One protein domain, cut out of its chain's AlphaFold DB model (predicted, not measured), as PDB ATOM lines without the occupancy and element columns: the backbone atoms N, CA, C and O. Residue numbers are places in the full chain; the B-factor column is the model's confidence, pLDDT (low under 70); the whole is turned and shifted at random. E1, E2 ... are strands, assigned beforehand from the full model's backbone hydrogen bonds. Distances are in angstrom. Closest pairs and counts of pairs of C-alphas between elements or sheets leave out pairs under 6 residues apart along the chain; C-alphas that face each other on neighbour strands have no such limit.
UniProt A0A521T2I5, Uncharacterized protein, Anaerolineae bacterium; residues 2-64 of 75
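AT A GLANCE: This is residues 2 to 64 of the 75 residues of an uncharacterized protein of Anaerolineae bacterium (UniProt A0A521T2I5). With little regular structure, the domain is a rod: hairpin E2 and E3 makes one end, and the short pair E1 and E4 with loops makes the other. The 63 printed residues, 25 in named elements, have strands E1, E2, E3, E4 in two antiparallel sheets, E2 - E3 and E1 - E4; the class is all strand. It is only just extended, close to loose, with a radius of gyration of the C-alphas of 16.3 A, spanning 56 by 24 by 15 A.

IN THESE COORDINATES: E2, residues 22 to 29, spans 21.9 A; E3, residues 32 to 40, spans 23.4 A. E1, residues 16 to 19, begins at C-alpha (-34.513, -5.277, -33.074); E4, residues 47 to 50, ends at (-30.508, -3.520, -31.778).

HOW THE PARTS SIT: In the hairpin, 153 degrees between directions, N 25 and O 37 are 2.8 A apart. E1 runs on into E2 at 58 degrees. E1 and E4 are antiparallel at 152 degrees, with N 17 and O 49 at 2.8 A. Residues 48 to 49 of E4 pair with 56 to 57, antiparallel. E1 and E3 are apart, as are E2 and E4.

THE WHOLE: The farthest C-alphas, Asn 2 and Asp 30, are 58.0 A apart. The printed part has no cut and no long link. pLDDT is under 70 at residues 2 to 6, 42 to 46 and 58 to 64.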
ATOM      1  N   ASN A   2     -22.309 -11.241 -50.800       39.16
ATOM      2  CA  ASN A   2     -22.616 -11.737 -49.445       39.16
ATOM      3  C   ASN A   2     -22.555 -10.600 -48.429       39.16
ATOM      4  O   ASN A   2     -21.453 -10.265 -48.026       39.16
ATOM      5  N   ASN A   3     -23.710 -10.042 -48.068       40.31
ATOM      6  CA  ASN A   3     -23.935  -9.322 -46.813       40.31
ATOM      7  C   ASN A   3     -25.435  -9.404 -46.494       40.31
ATOM      8  O   ASN A   3     -26.217  -8.502 -46.777       40.31
ATOM      9  N   GLU A   4     -25.812 -10.573 -45.982       43.38
ATOM     10  CA  GLU A   4     -27.050 -10.829 -45.255       43.38
ATOM     11  C   GLU A   4     -26.851 -10.289 -43.836       43.38
ATOM     12  O   GLU A   4     -26.215 -10.952 -43.022       43.38
ATOM     13  N   TYR A   5     -27.363  -9.106 -43.505       53.22
ATOM     14  CA  TYR A   5     -27.489  -8.754 -42.089       53.22
ATOM     15  C   TYR A   5     -28.850  -9.251 -41.596       53.22
ATOM     16  O   TYR A   5     -29.815  -8.504 -41.503       53.22
ATOM     17  N   GLN A   6     -28.916 -10.567 -41.348       65.38
ATOM     18  CA  GLN A   6     -29.950 -11.189 -40.504       65.38
ATOM     19  C   GLN A   6     -29.705 -10.897 -39.012       65.38
ATOM     20  O   GLN A   6     -30.590 -11.093 -38.186       65.38
ATOM     21  N   GLU A   7     -28.507 -10.412 -38.688       81.56
ATOM     22  CA  GLU A   7     -27.982 -10.223 -37.344       81.56
ATOM     23  C   GLU A   7     -27.354  -8.829 -37.217       81.56
ATOM     24  O   GLU A   7     -26.834  -8.266 -38.187       81.56
ATOM     25  N   CYS A   8     -27.380  -8.270 -36.011       81.94
ATOM     26  CA  CYS A   8     -26.772  -6.989 -35.701       81.94
ATOM     27  C   CYS A   8     -25.261  -7.057 -35.984       81.94
ATOM     28  O   CYS A   8     -24.581  -7.918 -35.422       81.94
ATOM     29  N   PRO A   9     -24.688  -6.127 -36.769       81.12
ATOM     30  CA  PRO A   9     -23.270  -6.172 -37.135       81.12
ATOM     31  C   PRO A   9     -22.325  -6.002 -35.936       81.12
ATOM     32  O   PRO A   9     -21.153  -6.364 -36.019       81.12
ATOM     33  N   ASN A  10     -22.823  -5.449 -34.829       86.62
ATOM     34  CA  ASN A  10     -22.041  -5.190 -33.627       86.62
ATOM     35  C   ASN A  10     -22.056  -6.380 -32.644       86.62
ATOM     36  O   ASN A  10     -21.025  -6.716 -32.066       86.62
ATOM     37  N   CYS A  11     -23.202  -7.051 -32.460       88.62
ATOM     38  CA  CYS A  11     -23.353  -8.094 -31.429       88.62
ATOM     39  C   CYS A  11     -23.897  -9.445 -31.913       88.62
ATOM     40  O   CYS A  11     -23.893 -10.398 -31.139       88.62
ATOM     41  N   GLY A  12     -24.348  -9.554 -33.164       86.75
ATOM     42  CA  GLY A  12     -24.937 -10.781 -33.707       86.75
ATOM     43  C   GLY A  12     -26.409 -11.013 -33.335       86.75
ATOM     44  O   GLY A  12     -26.977 -12.024 -33.728       86.75
ATOM     45  N   SER A  13     -27.049 -10.106 -32.588       86.56
ATOM     46  CA  SER A  13     -28.463 -10.255 -32.211       86.56
ATOM     47  C   SER A  13     -29.394 -10.228 -33.421       86.56
ATOM     48  O   SER A  13     -29.213  -9.421 -34.330       86.56
ATOM     49  N   THR A  14     -30.436 -11.055 -33.408       85.56
ATOM     50  CA  THR A  14     -31.500 -11.070 -34.426       85.56
ATOM     51  C   THR A  14     -32.736 -10.266 -34.012       85.56
ATOM     52  O   THR A  14     -33.719 -10.230 -34.749       85.56
ATOM     53  N   GLU A  15     -32.736  -9.677 -32.812       81.75
ATOM     54  CA  GLU A  15     -33.881  -8.957 -32.254       81.75
ATOM     55  C   GLU A  15     -33.650  -7.443 -32.280       81.75
ATOM     56  O   GLU A  15     -32.677  -6.922 -31.722       81.75
ATOM     57  N   PHE A  16     -34.593  -6.720 -32.882       84.44
ATOM     58  CA  PHE A  16     -34.513  -5.277 -33.074       84.44
ATOM     59  C   PHE A  16     -35.768  -4.576 -32.555       84.44
ATOM     60  O   PHE A  16     -36.870  -5.123 -32.593       84.44
ATOM     61  N   LEU A  17     -35.590  -3.348 -32.079       82.62
ATOM     62  CA  LEU A  17     -36.653  -2.449 -31.651       82.62
ATOM     63  C   LEU A  17     -36.857  -1.394 -32.731       82.62
ATOM     64  O   LEU A  17     -35.907  -0.714 -33.118       82.62
ATOM     65  N   THR A  18     -38.093  -1.234 -33.190       77.25
ATOM     66  CA  THR A  18     -38.469  -0.130 -34.071       77.25
ATOM     67  C   THR A  18     -39.054   1.003 -33.239       77.25
ATOM     68  O   THR A  18     -39.910   0.792 -32.374       77.25
ATOM     69  N   VAL A  19     -38.589   2.221 -33.486       72.94
ATOM     70  CA  VAL A  19     -39.187   3.436 -32.945       72.94
ATOM     71  C   VAL A  19     -39.978   4.077 -34.067       72.94
ATOM     72  O   VAL A  19     -39.398   4.616 -35.005       72.94
ATOM     73  N   LEU A  20     -41.304   3.991 -33.959       74.31
ATOM     74  CA  LEU A  20     -42.205   4.615 -34.919       74.31
ATOM     75  C   LEU A  20     -42.204   6.126 -34.717       74.31
ATOM     76  O   LEU A  20     -42.486   6.593 -33.604       74.31
ATOM     77  N   ASN A  21     -41.974   6.889 -35.784       77.56
ATOM     78  CA  ASN A  21     -42.127   8.338 -35.722       77.56
ATOM     79  C   ASN A  21     -43.616   8.706 -35.653       77.56
ATOM     80  O   ASN A  21     -44.317   8.844 -36.658       77.56
ATOM     81  N   SER A  22     -44.132   8.805 -34.431       84.25
ATOM     82  CA  SER A  22     -45.558   8.944 -34.167       84.25
ATOM     83  C   SER A  22     -45.837   9.858 -32.983       84.25
ATOM     84  O   SER A  22     -44.997  10.047 -32.102       84.25
ATOM     85  N   TYR A  23     -47.042  10.419 -32.946       85.56
ATOM     86  CA  TYR A  23     -47.555  11.140 -31.788       85.56
ATOM     87  C   TYR A  23     -48.872  10.547 -31.312       85.56
ATOM     88  O   TYR A  23     -49.715  10.085 -32.085       85.56
ATOM     89  N   GLU A  24     -49.069  10.609 -29.999       91.44
ATOM     90  CA  GLU A  24     -50.334  10.254 -29.383       91.44
ATOM     91  C   GLU A  24     -51.246  11.475 -29.310       91.44
ATOM     92  O   GLU A  24     -50.941  12.493 -28.683       91.44
ATOM     93  N   VAL A  25     -52.406  11.365 -29.945       90.38
ATOM     94  CA  VAL A  25     -53.480  12.340 -29.812       90.38
ATOM     95  C   VAL A  25     -54.215  12.039 -28.516       90.38
ATOM     96  O   VAL A  25     -54.948  11.053 -28.414       90.38
ATOM     97  N   VAL A  26     -54.032  12.906 -27.523       95.12
ATOM     98  CA  VAL A  26     -54.685  12.790 -26.216       95.12
ATOM     99  C   VAL A  26     -55.885  13.728 -26.095       95.12
ATOM    100  O   VAL A  26     -55.919  14.808 -26.681       95.12
ATOM    101  N   SER A  27     -56.874  13.330 -25.299       92.62
ATOM    102  CA  SER A  27     -58.013  14.170 -24.924       92.62
ATOM    103  C   SER A  27     -58.238  14.137 -23.417       92.62
ATOM    104  O   SER A  27     -57.908  13.157 -22.747       92.62
ATOM    105  N   LEU A  28     -58.804  15.217 -22.882       95.38
ATOM    106  CA  LEU A  28     -59.179  15.324 -21.479       95.38
ATOM    107  C   LEU A  28     -60.623  14.836 -21.304       95.38
ATOM    108  O   LEU A  28     -61.566  15.529 -21.678       95.38
ATOM    109  N   VAL A  29     -60.794  13.655 -20.715       93.31
ATOM    110  CA  VAL A  29     -62.104  13.045 -20.446       93.31
ATOM    111  C   VAL A  29     -62.213  12.799 -18.945       93.31
ATOM    112  O   VAL A  29     -61.360  12.135 -18.356       93.31
ATOM    113  N   ASP A  30     -63.228  13.393 -18.316       94.06
ATOM    114  CA  ASP A  30     -63.458  13.349 -16.863       94.06
ATOM    115  C   ASP A  30     -62.232  13.765 -16.029       94.06
ATOM    116  O   ASP A  30     -61.894  13.162 -15.008       94.06
ATOM    117  N   GLY A  31     -61.527  14.802 -16.493       95.12
ATOM    118  CA  GLY A  31     -60.337  15.333 -15.822       95.12
ATOM    119  C   GLY A  31     -59.094  14.446 -15.935       95.12
ATOM    120  O   GLY A  31     -58.105  14.707 -15.250       95.12
ATOM    121  N   LYS A  32     -59.116  13.414 -16.786       95.38
ATOM    122  CA  LYS A  32     -57.974  12.532 -17.050       95.38
ATOM    123  C   LYS A  32     -57.563  12.607 -18.514       95.38
ATOM    124  O   LYS A  32     -58.415  12.630 -19.400       95.38
ATOM    125  N   TRP A  33     -56.258  12.613 -18.758       95.75
ATOM    126  CA  TRP A  33     -55.716  12.457 -20.103       95.75
ATOM    127  C   TRP A  33     -55.926  11.019 -20.571       95.75
ATOM    128  O   TRP A  33     -55.564  10.077 -19.867       95.75
ATOM    129  N   GLN A  34     -56.534  10.862 -21.740       95.06
ATOM    130  CA  GLN A  34     -56.741   9.577 -22.398       95.06
ATOM    131  C   GLN A  34     -56.188   9.644 -23.815       95.06
ATOM    132  O   GLN A  34     -56.405  10.631 -24.520       95.06
ATOM    133  N   ILE A  35     -55.491   8.590 -24.228       93.62
ATOM    134  CA  ILE A  35     -55.010   8.431 -25.601       93.62
ATOM    135  C   ILE A  35     -56.212   8.070 -26.467       93.62
ATOM    136  O   ILE A  35     -56.917   7.101 -26.190       93.62
ATOM    137  N   ILE A  36     -56.466   8.870 -27.495       95.06
ATOM    138  CA  ILE A  36     -57.599   8.687 -28.406       95.06
ATOM    139  C   ILE A  36     -57.166   7.938 -29.659       95.06
ATOM    140  O   ILE A  36     -57.905   7.092 -30.156       95.06
ATOM    141  N   ARG A  37     -55.985   8.265 -30.183       87.94
ATOM    142  CA  ARG A  37     -55.372   7.586 -31.327       87.94
ATOM    143  C   ARG A  37     -53.896   7.942 -31.429       87.94
ATOM    144  O   ARG A  37     -53.476   8.974 -30.914       87.94
ATOM    145  N   THR A  38     -53.159   7.124 -32.159       86.31
ATOM    146  CA  THR A  38     -51.773   7.385 -32.550       86.31
ATOM    147  C   THR A  38     -51.761   7.789 -34.019       86.31
ATOM    148  O   THR A  38     -52.383   7.122 -34.847       86.31
ATOM    149  N   GLU A  39     -51.094   8.891 -34.338       85.25
ATOM    150  CA  GLU A  39     -50.891   9.363 -35.709       85.25
ATOM    151  C   GLU A  39     -49.406   9.223 -36.061       85.25
ATOM    152  O   GLU A  39     -48.537   9.562 -35.257       85.25
ATOM    153  N   LEU A  40     -49.120   8.671 -37.241       80.50
ATOM    154  CA  LEU A  40     -47.760   8.554 -37.767       80.50
ATOM    155  C   LEU A  40     -47.380   9.864 -38.466       80.50
ATOM    156  O   LEU A  40     -48.203  10.427 -39.187       80.50
ATOM    157  N   VAL A  41     -46.164  10.352 -38.223       72.25
ATOM    158  CA  VAL A  41     -45.678  11.638 -38.744       72.25
ATOM    159  C   VAL A  41     -45.117  11.474 -40.151       72.25
ATOM    160  O   VAL A  41     -45.454  12.283 -41.006       72.25
ATOM    161  N   ASN A  42     -44.303  10.438 -40.383       64.94
ATOM    162  CA  ASN A  42     -43.647  10.118 -41.653       64.94
ATOM    163  C   ASN A  42     -43.292   8.621 -41.668       64.94
ATOM    164  O   ASN A  42     -42.683   8.149 -40.712       64.94
ATOM    165  N   ASP A  43     -43.630   7.899 -42.741       58.47
ATOM    166  CA  ASP A  43     -43.317   6.462 -42.880       58.47
ATOM    167  C   ASP A  43     -41.810   6.198 -43.126       58.47
ATOM    168  O   ASP A  43     -41.346   5.073 -42.967       58.47
ATOM    169  N   ASP A  44     -41.041   7.237 -43.480       57.31
ATOM    170  CA  ASP A  44     -39.618   7.147 -43.853       57.31
ATOM    171  C   ASP A  44     -38.645   7.484 -42.697       57.31
ATOM    172  O   ASP A  44     -37.431   7.493 -42.891       57.31
ATOM    173  N   GLU A  45     -39.153   7.810 -41.502       57.81
ATOM    174  CA  GLU A  45     -38.349   8.246 -40.339       57.81
ATOM    175  C   GLU A  45     -38.411   7.256 -39.165       57.81
ATOM    176  O   GLU A  45     -38.229   7.629 -38.004       57.81
ATOM    177  N   ASP A  46     -38.694   5.988 -39.450       66.56
ATOM    178  CA  ASP A  46     -38.642   4.943 -38.437       66.56
ATOM    179  C   ASP A  46     -37.181   4.543 -38.180       66.56
ATOM    180  O   ASP A  46     -36.446   4.169 -39.092       66.56
ATOM    181  N   TYR A  47     -36.755   4.601 -36.917       72.12
ATOM    182  CA  TYR A  47     -35.410   4.181 -36.517       72.12
ATOM    183  C   TYR A  47     -35.454   2.766 -35.961       72.12
ATOM    184  O   TYR A  47     -36.305   2.436 -35.129       72.12
ATOM    185  N   VAL A  48     -34.513   1.930 -36.386       77.62
ATOM    186  CA  VAL A  48     -34.370   0.570 -35.874       77.62
ATOM    187  C   VAL A  48     -33.096   0.474 -35.058       77.62
ATOM    188  O   VAL A  48     -32.027   0.896 -35.485       77.62
ATOM    189  N   THR A  49     -33.214  -0.110 -33.875       86.31
ATOM    190  CA  THR A  49     -32.100  -0.271 -32.941       86.31
ATOM    191  C   THR A  49     -31.969  -1.725 -32.529       86.31
ATOM    192  O   THR A  49     -32.961  -2.444 -32.392       86.31
ATOM    193  N   CYS A  50     -30.740  -2.194 -32.336       86.81
ATOM    194  CA  CYS A  50     -30.508  -3.520 -31.778       86.81
ATOM    195  C   CYS A  50     -30.995  -3.574 -30.325       86.81
ATOM    196  O   CYS A  50     -30.579  -2.762 -29.500       86.81
ATOM    197  N   SER A  51     -31.833  -4.557 -29.994       88.12
ATOM    198  CA  SER A  51     -32.372  -4.706 -28.636       88.12
ATOM    199  C   SER A  51     -31.303  -5.048 -27.589       88.12
ATOM    200  O   SER A  51     -31.471  -4.724 -26.414       88.12
ATOM    201  N   GLU A  52     -30.194  -5.670 -28.007       91.38
ATOM    202  CA  GLU A  52     -29.124  -6.101 -27.103       91.38
ATOM    203  C   GLU A  52     -28.027  -5.050 -26.921       91.38
ATOM    204  O   GLU A  52     -27.637  -4.759 -25.790       91.38
ATOM    205  N   CYS A  53     -27.503  -4.486 -28.016       90.31
ATOM    206  CA  CYS A  53     -26.373  -3.553 -27.949       90.31
ATOM    207  C   CYS A  53     -26.748  -2.086 -28.180       90.31
ATOM    208  O   CYS A  53     -25.901  -1.219 -27.969       90.31
ATOM    209  N   GLY A  54     -27.986  -1.798 -28.593       85.75
ATOM    210  CA  GLY A  54     -28.456  -0.436 -28.855       85.75
ATOM    211  C   GLY A  54     -27.865   0.215 -30.104       85.75
ATOM    212  O   GLY A  54     -28.012   1.419 -30.264       85.75
ATOM    213  N   GLU A  55     -27.182  -0.546 -30.966       85.44
ATOM    214  CA  GLU A  55     -26.657  -0.032 -32.235       85.44
ATOM    215  C   GLU A  55     -27.809   0.398 -33.147       85.44
ATOM    216  O   GLU A  55     -28.743  -0.384 -33.362       85.44
ATOM    217  N   ASP A  56     -27.714   1.606 -33.699       82.06
ATOM    218  CA  ASP A  56     -28.614   2.080 -34.746       82.06
ATOM    219  C   ASP A  56     -28.348   1.299 -36.036       82.06
ATOM    220  O   ASP A  56     -27.206   1.173 -36.489       82.06
ATOM    221  N   VAL A  57     -29.405   0.768 -36.643       75.88
ATOM    222  CA  VAL A  57     -29.313   0.024 -37.897       75.88
ATOM    223  C   VAL A  57     -30.239   0.663 -38.918       75.88
ATOM    224  O   VAL A  57     -31.433   0.826 -38.680       75.88
ATOM    225  N   ASP A  58     -29.670   1.023 -40.063       67.25
ATOM    226  CA  ASP A  58     -30.413   1.597 -41.179       67.25
ATOM    227  C   ASP A  58     -31.179   0.474 -41.897       67.25
ATOM    228  O   ASP A  58     -30.581  -0.378 -42.564       67.25
ATOM    229  N   PHE A  59     -32.496   0.418 -41.694       64.38
ATOM    230  CA  PHE A  59     -33.390  -0.512 -42.379       64.38
ATOM    231  C   PHE A  59     -34.396   0.275 -43.211       64.38
ATOM    232  O   PHE A  59     -35.079   1.161 -42.711       64.38
ATOM    233  N   ASP A  60     -34.548  -0.119 -44.470       55.41
ATOM    234  CA  ASP A  60     -35.627   0.371 -45.317       55.41
ATOM    235  C   ASP A  60     -36.925  -0.369 -44.935       55.41
ATOM    236  O   ASP A  60     -37.111  -1.543 -45.272       55.41
ATOM    237  N   ILE A  61     -37.800   0.297 -44.171       54.66
ATOM    238  CA  ILE A  61     -39.118  -0.224 -43.754       54.66
ATOM    239  C   ILE A  61     -40.197   0.146 -44.790       54.66
ATOM    240  O   ILE A  61     -41.385   0.242 -44.477       54.66
ATOM    241  N   SER A  62     -39.828   0.333 -46.060       48.44
ATOM    242  CA  SER A  62     -40.824   0.537 -47.104       48.44
ATOM    243  C   SER A  62     -41.649  -0.744 -47.337       48.44
ATOM    244  O   SER A  62     -41.165  -1.824 -47.670       48.44
ATOM    245  N   GLU A  63     -42.962  -0.602 -47.158       46.19
ATOM    246  CA  GLU A  63     -44.034  -1.416 -47.753       46.19
ATOM    247  C   GLU A  63     -44.614  -2.650 -47.044       46.19
ATOM    248  O   GLU A  63     -45.590  -3.184 -47.577       46.19
ATOM    249  N   GLN A  64     -44.184  -3.120 -45.868       42.84
ATOM    250  CA  GLN A  64     -44.855  -4.308 -45.294       42.84
ATOM    251  C   GLN A  64     -45.177  -4.228 -43.807       42.84
ATOM    252  O   GLN A  64     -44.553  -4.869 -42.961       42.84
TER     253      GLN A  64